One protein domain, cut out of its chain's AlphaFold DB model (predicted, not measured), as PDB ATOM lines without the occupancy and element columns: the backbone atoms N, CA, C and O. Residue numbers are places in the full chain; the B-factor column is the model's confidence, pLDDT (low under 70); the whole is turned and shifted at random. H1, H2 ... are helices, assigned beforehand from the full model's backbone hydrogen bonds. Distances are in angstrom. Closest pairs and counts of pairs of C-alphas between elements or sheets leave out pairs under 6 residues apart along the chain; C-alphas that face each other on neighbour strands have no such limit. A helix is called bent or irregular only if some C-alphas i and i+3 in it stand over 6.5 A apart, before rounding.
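Overview. This is residues 142 to 205 of the 438 residues of the protein "Histone acetyltransferase complex component" of Nannochloropsis gaditana (UniProt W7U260). Three helices make this domain: the short H2 folds back slantwise on the longer H1, and H3 sets out from the start of H2 and runs across the middle of H1, nearly at right angles to both. Beyond the end of H3 comes a tail, residues 194 to 205, with no named element. The printed part has 64 residues, with three named helices in the order H1, H2, H3 and no named strand; the class is all helix, with 35 residues in the helices. The whole is compact, with a radius of gyration of the C-alphas of 11.2 A, and its C-alphas span 30 by 23 by 17 A along their three main axes.

Arrangement. Begin with H1, residues 149 to 162, the longest helix. H2, residues 167 to 174, touches it, and the closest C-alphas are those of Ala 158 and Val 170, 5.3 A apart. The two run opposite ways at a steep tilt of 44 degrees and form a helical hairpin. Now look at H3, residues 181 to 193, which touches H2 with residues 181 to 185 alone; the closest C-alphas are those of Trp 167 and Glu 181, 4.9 A apart. The lines of H2 and H3 are about perpendicular, at 88 degrees. H1 and H3 are close but not clearly touching: their closest C-alphas, those of Leu 155 and Cys 184, are 7.5 A apart. Their lines are about perpendicular, at 81 degrees. In H1, H2 and H3 every backbone O of residue i is within hydrogen-bond range of the N of residue i+4 inside the helix.

Along the chain. Find C-alpha 149 at (-4.846, -49.968, -30.589); from there H1 runs through 14 residues, 19.8 A from first to last C-alpha, to His 162. After a tight link of 4 residues, H2 begins at C-alpha 167, at (-8.368, -32.216, -35.574), and covers 10.5 A over its 8 residues. A short link of 6 residues leads to Glu 181, where H3 begins; its 13 residues span 16.8 A and end at C-alpha 193, at (1.852, -40.225, -44.316). H3 is neither bent nor irregular, but only just: C-alphas 190 and 193 are 6.0 A apart.

Size, cuts and confidence. The two C-alphas farthest apart are those of Lys 177 and Gly 197, at 32.6 A. The first and last printed C-alphas, of Ile 142 and Leu 205, are 13.6 A apart. The printed part has no cut, and no link between its helices is long. The C-alphas of residues 194 to 205 lie 11 to 18 A from the mean of all C-alphas. Look at the B-factor column for the model's confidence: the mean pLDDT of the printed part is 76.8, and residues 175 to 177 and 194 to 205 are under 70.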
ATOM      1  N   ILE A 142       0.212 -50.568 -30.728       71.31
ATOM      2  CA  ILE A 142       0.464 -51.273 -32.001       71.31
ATOM      3  C   ILE A 142       1.661 -50.669 -32.726       71.31
ATOM      4  O   ILE A 142       2.559 -51.393 -33.155       71.31
ATOM      5  N   PHE A 143       1.659 -49.347 -32.891       76.81
ATOM      6  CA  PHE A 143       2.617 -48.657 -33.751       76.81
ATOM      7  C   PHE A 143       3.568 -47.752 -32.976       76.81
ATOM      8  O   PHE A 143       4.751 -47.685 -33.315       76.81
ATOM      9  N   SER A 144       3.076 -47.092 -31.927       74.12
ATOM     10  CA  SER A 144       3.874 -46.248 -31.045       74.12
ATOM     11  C   SER A 144       3.562 -46.562 -29.577       74.12
ATOM     12  O   SER A 144       2.432 -46.924 -29.253       74.12
ATOM     13  N   PRO A 145       4.554 -46.464 -28.673       77.00
ATOM     14  CA  PRO A 145       4.396 -46.846 -27.267       77.00
ATOM     15  C   PRO A 145       3.343 -46.010 -26.530       77.00
ATOM     16  O   PRO A 145       2.746 -46.499 -25.571       77.00
ATOM     17  N   ASP A 146       3.095 -44.794 -27.016       78.19
ATOM     18  CA  ASP A 146       2.175 -43.835 -26.412       78.19
ATOM     19  C   ASP A 146       0.745 -43.947 -26.960       78.19
ATOM     20  O   ASP A 146      -0.133 -43.238 -26.476       78.19
ATOM     21  N   TRP A 147       0.491 -44.770 -27.985       79.81
ATOM     22  CA  TRP A 147      -0.831 -44.912 -28.607       79.81
ATOM     23  C   TRP A 147      -1.322 -46.348 -28.552       79.81
ATOM     24  O   TRP A 147      -0.691 -47.250 -29.095       79.81
ATOM     25  N   THR A 148      -2.478 -46.556 -27.928       79.69
ATOM     26  CA  THR A 148      -3.125 -47.873 -27.871       79.69
ATOM     27  C   THR A 148      -3.864 -48.207 -29.166       79.69
ATOM     28  O   THR A 148      -4.304 -47.319 -29.890       79.69
ATOM     29  N   ALA A 149      -4.070 -49.497 -29.444       77.19
ATOM     30  CA  ALA A 149      -4.846 -49.968 -30.589       77.19
ATOM     31  C   ALA A 149      -6.251 -49.347 -30.650       77.19
ATOM     32  O   ALA A 149      -6.723 -48.988 -31.727       77.19
ATOM     33  N   THR A 150      -6.902 -49.187 -29.493       75.62
ATOM     34  CA  THR A 150      -8.202 -48.510 -29.384       75.62
ATOM     35  C   THR A 150      -8.117 -47.054 -29.846       75.62
ATOM     36  O   THR A 150      -8.980 -46.588 -30.582       75.62
ATOM     37  N   GLU A 151      -7.066 -46.336 -29.444       82.06
ATOM     38  CA  GLU A 151      -6.846 -44.935 -29.821       82.06
ATOM     39  C   GLU A 151      -6.494 -44.789 -31.307       82.06
ATOM     40  O   GLU A 151      -6.978 -43.864 -31.952       82.06
ATOM     41  N   GLU A 152      -5.732 -45.723 -31.882       85.25
ATOM     42  CA  GLU A 152      -5.465 -45.772 -33.328       85.25
ATOM     43  C   GLU A 152      -6.760 -45.973 -34.131       85.25
ATOM     44  O   GLU A 152      -7.022 -45.262 -35.102       85.25
ATOM     45  N   LEU A 153      -7.615 -46.907 -33.701       81.81
ATOM     46  CA  LEU A 153      -8.891 -47.166 -34.366       81.81
ATOM     47  C   LEU A 153      -9.848 -45.972 -34.248       81.81
ATOM     48  O   LEU A 153     -10.503 -45.606 -35.229       81.81
ATOM     49  N   LEU A 154      -9.913 -45.345 -33.070       82.12
ATOM     50  CA  LEU A 154     -10.707 -44.136 -32.842       82.12
ATOM     51  C   LEU A 154     -10.210 -42.964 -33.692       82.12
ATOM     52  O   LEU A 154     -11.033 -42.255 -34.267       82.12
ATOM     53  N   LEU A 155      -8.892 -42.782 -33.822       85.44
ATOM     54  CA  LEU A 155      -8.291 -41.752 -34.670       85.44
ATOM     55  C   LEU A 155      -8.735 -41.907 -36.131       85.44
ATOM     56  O   LEU A 155      -9.200 -40.943 -36.739       85.44
ATOM     57  N   LEU A 156      -8.634 -43.119 -36.681       86.50
ATOM     58  CA  LEU A 156      -9.028 -43.401 -38.063       86.50
ATOM     59  C   LEU A 156     -10.543 -43.263 -38.272       86.50
ATOM     60  O   LEU A 156     -10.966 -42.638 -39.243       86.50
ATOM     61  N   SER A 157     -11.351 -43.758 -37.331       81.88
ATOM     62  CA  SER A 157     -12.818 -43.632 -37.383       81.88
ATOM     63  C   SER A 157     -13.261 -42.166 -37.315       81.88
ATOM     64  O   SER A 157     -14.169 -41.740 -38.025       81.88
ATOM     65  N   ALA A 158     -12.595 -41.357 -36.487       82.75
ATOM     66  CA  ALA A 158     -12.876 -39.931 -36.376       82.75
ATOM     67  C   ALA A 158     -12.461 -39.160 -37.639       82.75
ATOM     68  O   ALA A 158     -13.160 -38.229 -38.042       82.75
ATOM     69  N   LEU A 159     -11.361 -39.550 -38.289       86.06
ATOM     70  CA  LEU A 159     -10.946 -38.986 -39.575       86.06
ATOM     71  C   LEU A 159     -11.917 -39.339 -40.704       86.06
ATOM     72  O   LEU A 159     -12.211 -38.477 -41.531       86.06
ATOM     73  N   GLU A 160     -12.445 -40.563 -40.716       85.31
ATOM     74  CA  GLU A 160     -13.497 -40.978 -41.646       85.31
ATOM     75  C   GLU A 160     -14.786 -40.165 -41.430       85.31
ATOM     76  O   GLU A 160     -15.358 -39.646 -42.388       85.31
ATOM     77  N   ALA A 161     -15.207 -39.980 -40.174       82.06
ATOM     78  CA  ALA A 161     -16.455 -39.294 -39.835       82.06
ATOM     79  C   ALA A 161     -16.403 -37.759 -39.983       82.06
ATOM     80  O   ALA A 161     -17.400 -37.133 -40.352       82.06
ATOM     81  N   HIS A 162     -15.274 -37.124 -39.656       84.38
ATOM     82  CA  HIS A 162     -15.155 -35.658 -39.586       84.38
ATOM     83  C   HIS A 162     -14.232 -35.042 -40.638       84.38
ATOM     84  O   HIS A 162     -14.215 -33.814 -40.779       84.38
ATOM     85  N   GLY A 163     -13.515 -35.873 -41.394       81.69
ATOM     86  CA  GLY A 163     -12.599 -35.453 -42.442       81.69
ATOM     87  C   GLY A 163     -11.217 -35.042 -41.926       81.69
ATOM     88  O   GLY A 163     -11.048 -34.467 -40.846       81.69
ATOM     89  N   MET A 164     -10.207 -35.303 -42.755       76.81
ATOM     90  CA  MET A 164      -8.814 -34.928 -42.507       76.81
ATOM     91  C   MET A 164      -8.668 -33.398 -42.469       76.81
ATOM     92  O   MET A 164      -8.930 -32.717 -43.458       76.81
ATOM     93  N   GLY A 165      -8.263 -32.859 -41.315       74.56
ATOM     94  CA  GLY A 165      -8.125 -31.416 -41.075       74.56
ATOM     95  C   GLY A 165      -8.972 -30.878 -39.919       74.56
ATOM     96  O   GLY A 165      -8.653 -29.816 -39.392       74.56
ATOM     97  N   ASN A 166     -10.002 -31.610 -39.473       84.94
ATOM     98  CA  ASN A 166     -10.833 -31.219 -38.329       84.94
ATOM     99  C   ASN A 166     -10.336 -31.837 -37.010       84.94
ATOM    100  O   ASN A 166     -11.052 -32.565 -36.319       84.94
ATOM    101  N   TRP A 167      -9.075 -31.568 -36.680       86.69
ATOM    102  CA  TRP A 167      -8.368 -32.216 -35.574       86.69
ATOM    103  C   TRP A 167      -8.936 -31.880 -34.194       86.69
ATOM    104  O   TRP A 167      -8.831 -32.701 -33.286       86.69
ATOM    105  N   GLY A 168      -9.594 -30.726 -34.045       83.56
ATOM    106  CA  GLY A 168     -10.333 -30.381 -32.830       83.56
ATOM    107  C   GLY A 168     -11.427 -31.403 -32.496       83.56
ATOM    108  O   GLY A 168     -11.480 -31.893 -31.371       83.56
ATOM    109  N   LYS A 169     -12.244 -31.804 -33.484       79.75
ATOM    110  CA  LYS A 169     -13.272 -32.845 -33.292       79.75
ATOM    111  C   LYS A 169     -12.666 -34.234 -33.117       79.75
ATOM    112  O   LYS A 169     -13.150 -35.017 -32.310       79.75
ATOM    113  N   VAL A 170     -11.589 -34.534 -33.840       82.56
ATOM    114  CA  VAL A 170     -10.873 -35.815 -33.711       82.56
ATOM    115  C   VAL A 170     -10.328 -36.003 -32.289       82.56
ATOM    116  O   VAL A 170     -10.524 -37.058 -31.689       82.56
ATOM    117  N   ALA A 171      -9.706 -34.969 -31.717       83.62
ATOM    118  CA  ALA A 171      -9.203 -34.997 -30.344       83.62
ATOM    119  C   ALA A 171     -10.333 -35.107 -29.302       83.62
ATOM    120  O   ALA A 171     -10.170 -35.779 -28.283       83.62
ATOM    121  N   GLU A 172     -11.495 -34.500 -29.567       81.12
ATOM    122  CA  GLU A 172     -12.678 -34.610 -28.705       81.12
ATOM    123  C   GLU A 172     -13.207 -36.054 -28.626       81.12
ATOM    124  O   GLU A 172     -13.529 -36.522 -27.532       81.12
ATOM    125  N   LEU A 173     -13.225 -36.795 -29.744       75.12
ATOM    126  CA  LEU A 173     -13.639 -38.208 -29.758       75.12
ATOM    127  C   LEU A 173     -12.667 -39.132 -29.018       75.12
ATOM    128  O   LEU A 173     -13.104 -40.083 -28.372       75.12
ATOM    129  N   LEU A 174     -11.363 -38.855 -29.084       72.69
ATOM    130  CA  LEU A 174     -10.348 -39.617 -28.348       72.69
ATOM    131  C   LEU A 174     -10.440 -39.400 -26.830       72.69
ATOM    132  O   LEU A 174      -9.966 -40.238 -26.060       72.69
ATOM    133  N   ASN A 175     -11.053 -38.290 -26.396       68.12
ATOM    134  CA  ASN A 175     -11.351 -37.962 -25.000       68.12
ATOM    135  C   ASN A 175     -10.156 -38.196 -24.047       68.12
ATOM    136  O   ASN A 175     -10.300 -38.717 -22.937       68.12
ATOM    137  N   CYS A 176      -8.951 -37.833 -24.495       68.19
ATOM    138  CA  CYS A 176      -7.703 -38.034 -23.766       68.19
ATOM    139  C   CYS A 176      -6.959 -36.704 -23.606       68.19
ATOM    140  O   CYS A 176      -6.703 -36.008 -24.586       68.19
ATOM    141  N   LYS A 177      -6.578 -36.357 -22.368       67.12
ATOM    142  CA  LYS A 177      -5.936 -35.067 -22.042       67.12
ATOM    143  C   LYS A 177      -4.585 -34.870 -22.734       67.12
ATOM    144  O   LYS A 177      -4.188 -33.738 -22.986       67.12
ATOM    145  N   GLU A 178      -3.891 -35.962 -23.030       71.44
ATOM    146  CA  GLU A 178      -2.562 -35.944 -23.647       71.44
ATOM    147  C   GLU A 178      -2.640 -35.906 -25.182       71.44
ATOM    148  O   GLU A 178      -1.736 -35.393 -25.845       71.44
ATOM    149  N   LYS A 179      -3.746 -36.386 -25.767       81.06
ATOM    150  CA  LYS A 179      -3.965 -36.448 -27.219       81.06
ATOM    151  C   LYS A 179      -4.640 -35.173 -27.712       81.06
ATOM    152  O   LYS A 179      -5.806 -35.150 -28.090       81.06
ATOM    153  N   THR A 180      -3.883 -34.082 -27.674       84.94
ATOM    154  CA  THR A 180      -4.320 -32.785 -28.211       84.94
ATOM    155  C   THR A 180      -4.499 -32.832 -29.734       84.94
ATOM    156  O   THR A 180      -3.955 -33.713 -30.400       84.94
ATOM    157  N   GLU A 181      -5.214 -31.856 -30.306       86.62
ATOM    158  CA  GLU A 181      -5.379 -31.703 -31.766       86.62
ATOM    159  C   GLU A 181      -4.033 -31.777 -32.503       86.62
ATOM    160  O   GLU A 181      -3.897 -32.501 -33.490       86.62
ATOM    161  N   LYS A 182      -3.011 -31.099 -31.968       86.44
ATOM    162  CA  LYS A 182      -1.658 -31.114 -32.524       86.44
ATOM    163  C   LYS A 182      -1.017 -32.505 -32.447       86.44
ATOM    164  O   LYS A 182      -0.442 -32.950 -33.431       86.44
ATOM    165  N   ALA A 183      -1.155 -33.205 -31.322       85.44
ATOM    166  CA  ALA A 183      -0.590 -34.544 -31.150       85.44
ATOM    167  C   ALA A 183      -1.250 -35.585 -32.073       85.44
ATOM    168  O   ALA A 183      -0.561 -36.445 -32.614       85.44
ATOM    169  N   CYS A 184      -2.569 -35.499 -32.285       86.56
ATOM    170  CA  CYS A 184      -3.290 -36.374 -33.218       86.56
ATOM    171  C   CYS A 184      -2.851 -36.132 -34.665       86.56
ATOM    172  O   CYS A 184      -2.652 -37.076 -35.426       86.56
ATOM    173  N   MET A 185      -2.678 -34.856 -35.021       87.75
ATOM    174  CA  MET A 185      -2.197 -34.434 -36.329       87.75
ATOM    175  C   MET A 185      -0.777 -34.950 -36.595       87.75
ATOM    176  O   MET A 185      -0.559 -35.619 -37.602       87.75
ATOM    177  N   GLU A 186       0.172 -34.661 -35.701       87.12
ATOM    178  CA  GLU A 186       1.576 -35.083 -35.830       87.12
ATOM    179  C   GLU A 186       1.687 -36.609 -35.909       87.12
ATOM    180  O   GLU A 186       2.306 -37.121 -36.836       87.12
ATOM    181  N   HIS A 187       0.990 -37.339 -35.030       87.50
ATOM    182  CA  HIS A 187       0.974 -38.805 -35.057       87.50
ATOM    183  C   HIS A 187       0.441 -39.361 -36.382       87.50
ATOM    184  O   HIS A 187       1.056 -40.254 -36.964       87.50
ATOM    185  N   TYR A 188      -0.657 -38.806 -36.910       86.62
ATOM    186  CA  TYR A 188      -1.191 -39.239 -38.200       86.62
ATOM    187  C   TYR A 188      -0.211 -38.967 -39.350       86.62
ATOM    188  O   TYR A 188       0.045 -39.852 -40.170       86.62
ATOM    189  N   TYR A 189       0.376 -37.767 -39.404       84.88
ATOM    190  CA  TYR A 189       1.341 -37.429 -40.449       84.88
ATOM    191  C   TYR A 189       2.607 -38.279 -40.361       84.88
ATOM    192  O   TYR A 189       3.074 -38.763 -41.387       84.88
ATOM    193  N   ASP A 190       3.155 -38.490 -39.170       81.44
ATOM    194  CA  ASP A 190       4.418 -39.202 -38.972       81.44
ATOM    195  C   ASP A 190       4.296 -40.708 -39.208       81.44
ATOM    196  O   ASP A 190       5.210 -41.335 -39.750       81.44
ATOM    197  N   LEU A 191       3.154 -41.293 -38.847       78.44
ATOM    198  CA  LEU A 191       2.962 -42.734 -38.929       78.44
ATOM    199  C   LEU A 191       2.287 -43.188 -40.229       78.44
ATOM    200  O   LEU A 191       2.700 -44.197 -40.802       78.44
ATOM    201  N   TYR A 192       1.266 -42.462 -40.698       77.56
ATOM    202  CA  TYR A 192       0.448 -42.874 -41.846       77.56
ATOM    203  C   TYR A 192       0.843 -42.173 -43.157       77.56
ATOM    204  O   TYR A 192       0.563 -42.709 -44.229       77.56
ATOM    205  N   LEU A 193       1.506 -41.004 -43.111       76.81
ATOM    206  CA  LEU A 193       1.852 -40.225 -44.316       76.81
ATOM    207  C   LEU A 193       3.363 -40.065 -44.574       76.81
ATOM    208  O   LEU A 193       3.769 -39.994 -45.733       76.81
ATOM    209  N   HIS A 194       4.210 -40.033 -43.541       62.41
ATOM    210  CA  HIS A 194       5.657 -39.788 -43.657       62.41
ATOM    211  C   HIS A 194       6.443 -40.967 -44.256       62.41
ATOM    212  O   HIS A 194       7.580 -40.783 -44.703       62.41
ATOM    213  N   SER A 195       5.872 -42.176 -44.323       57.41
ATOM    214  CA  SER A 195       6.481 -43.282 -45.067       57.41
ATOM    215  C   SER A 195       6.213 -43.133 -46.564       57.41
ATOM    216  O   SER A 195       5.276 -43.717 -47.108       57.41
ATOM    217  N   TYR A 196       7.058 -42.362 -47.252       44.31
ATOM    218  CA  TYR A 196       7.063 -42.301 -48.716       44.31
ATOM    219  C   TYR A 196       7.076 -43.724 -49.307       44.31
ATOM    220  O   TYR A 196       8.043 -44.465 -49.139       44.31
ATOM    221  N   GLY A 197       5.987 -44.100 -49.987       53.53
ATOM    222  CA  GLY A 197       5.826 -45.397 -50.658       53.53
ATOM    223  C   GLY A 197       4.854 -46.385 -50.000       53.53
ATOM    224  O   GLY A 197       4.522 -47.383 -50.634       53.53
ATOM    225  N   SER A 198       4.342 -46.112 -48.795       56.69
ATOM    226  CA  SER A 198       3.297 -46.927 -48.160       56.69
ATOM    227  C   SER A 198       2.272 -46.052 -47.441       56.69
ATOM    228  O   SER A 198       2.622 -45.311 -46.533       56.69
ATOM    229  N   ILE A 199       0.999 -46.176 -47.827       62.16
ATOM    230  CA  ILE A 199      -0.154 -45.563 -47.135       62.16
ATOM    231  C   ILE A 199      -0.494 -46.248 -45.801       62.16
ATOM    232  O   ILE A 199      -1.368 -45.789 -45.075       62.16
ATOM    233  N   LEU A 200       0.154 -47.375 -45.505       62.94
ATOM    234  CA  LEU A 200      -0.060 -48.135 -44.284       62.94
ATOM    235  C   LEU A 200       1.250 -48.216 -43.486       62.94
ATOM    236  O   LEU A 200       2.317 -48.346 -44.100       62.94
ATOM    237  N   PRO A 201       1.189 -48.196 -42.139       65.62
ATOM    238  CA  PRO A 201       2.360 -48.374 -41.288       65.62
ATOM    239  C   PRO A 201       3.118 -49.659 -41.634       65.62
ATOM    240  O   PRO A 201       2.513 -50.679 -41.967       65.62
ATOM    241  N   LYS A 202       4.450 -49.648 -41.525       64.62
ATOM    242  CA  LYS A 202       5.325 -50.757 -41.969       64.62
ATOM    243  C   LYS A 202       4.942 -52.120 -41.379       64.62
ATOM    244  O   LYS A 202       5.089 -53.141 -42.044       64.62
ATOM    245  N   GLN A 203       4.412 -52.125 -40.159       66.12
ATOM    246  CA  GLN A 203       3.951 -53.300 -39.417       66.12
ATOM    247  C   GLN A 203       2.744 -54.002 -40.070       66.12
ATOM    248  O   GLN A 203       2.468 -55.155 -39.763       66.12
ATOM    249  N   THR A 204       2.036 -53.339 -40.987       63.97
ATOM    250  CA  THR A 204       0.863 -53.889 -41.691       63.97
ATOM    251  C   THR A 204       1.209 -54.619 -42.996       63.97
ATOM    252  O   THR A 204       0.367 -55.324 -43.545       63.97
ATOM    253  N   LEU A 205       2.444 -54.488 -43.501       63.31
ATOM    254  CA  LEU A 205       2.844 -54.964 -44.835       63.31
ATOM    255  C   LEU A 205       3.291 -56.442 -44.882       63.31
ATOM    256  O   LEU A 205       3.869 -56.878 -45.874       63.31
TER     257      LEU A 205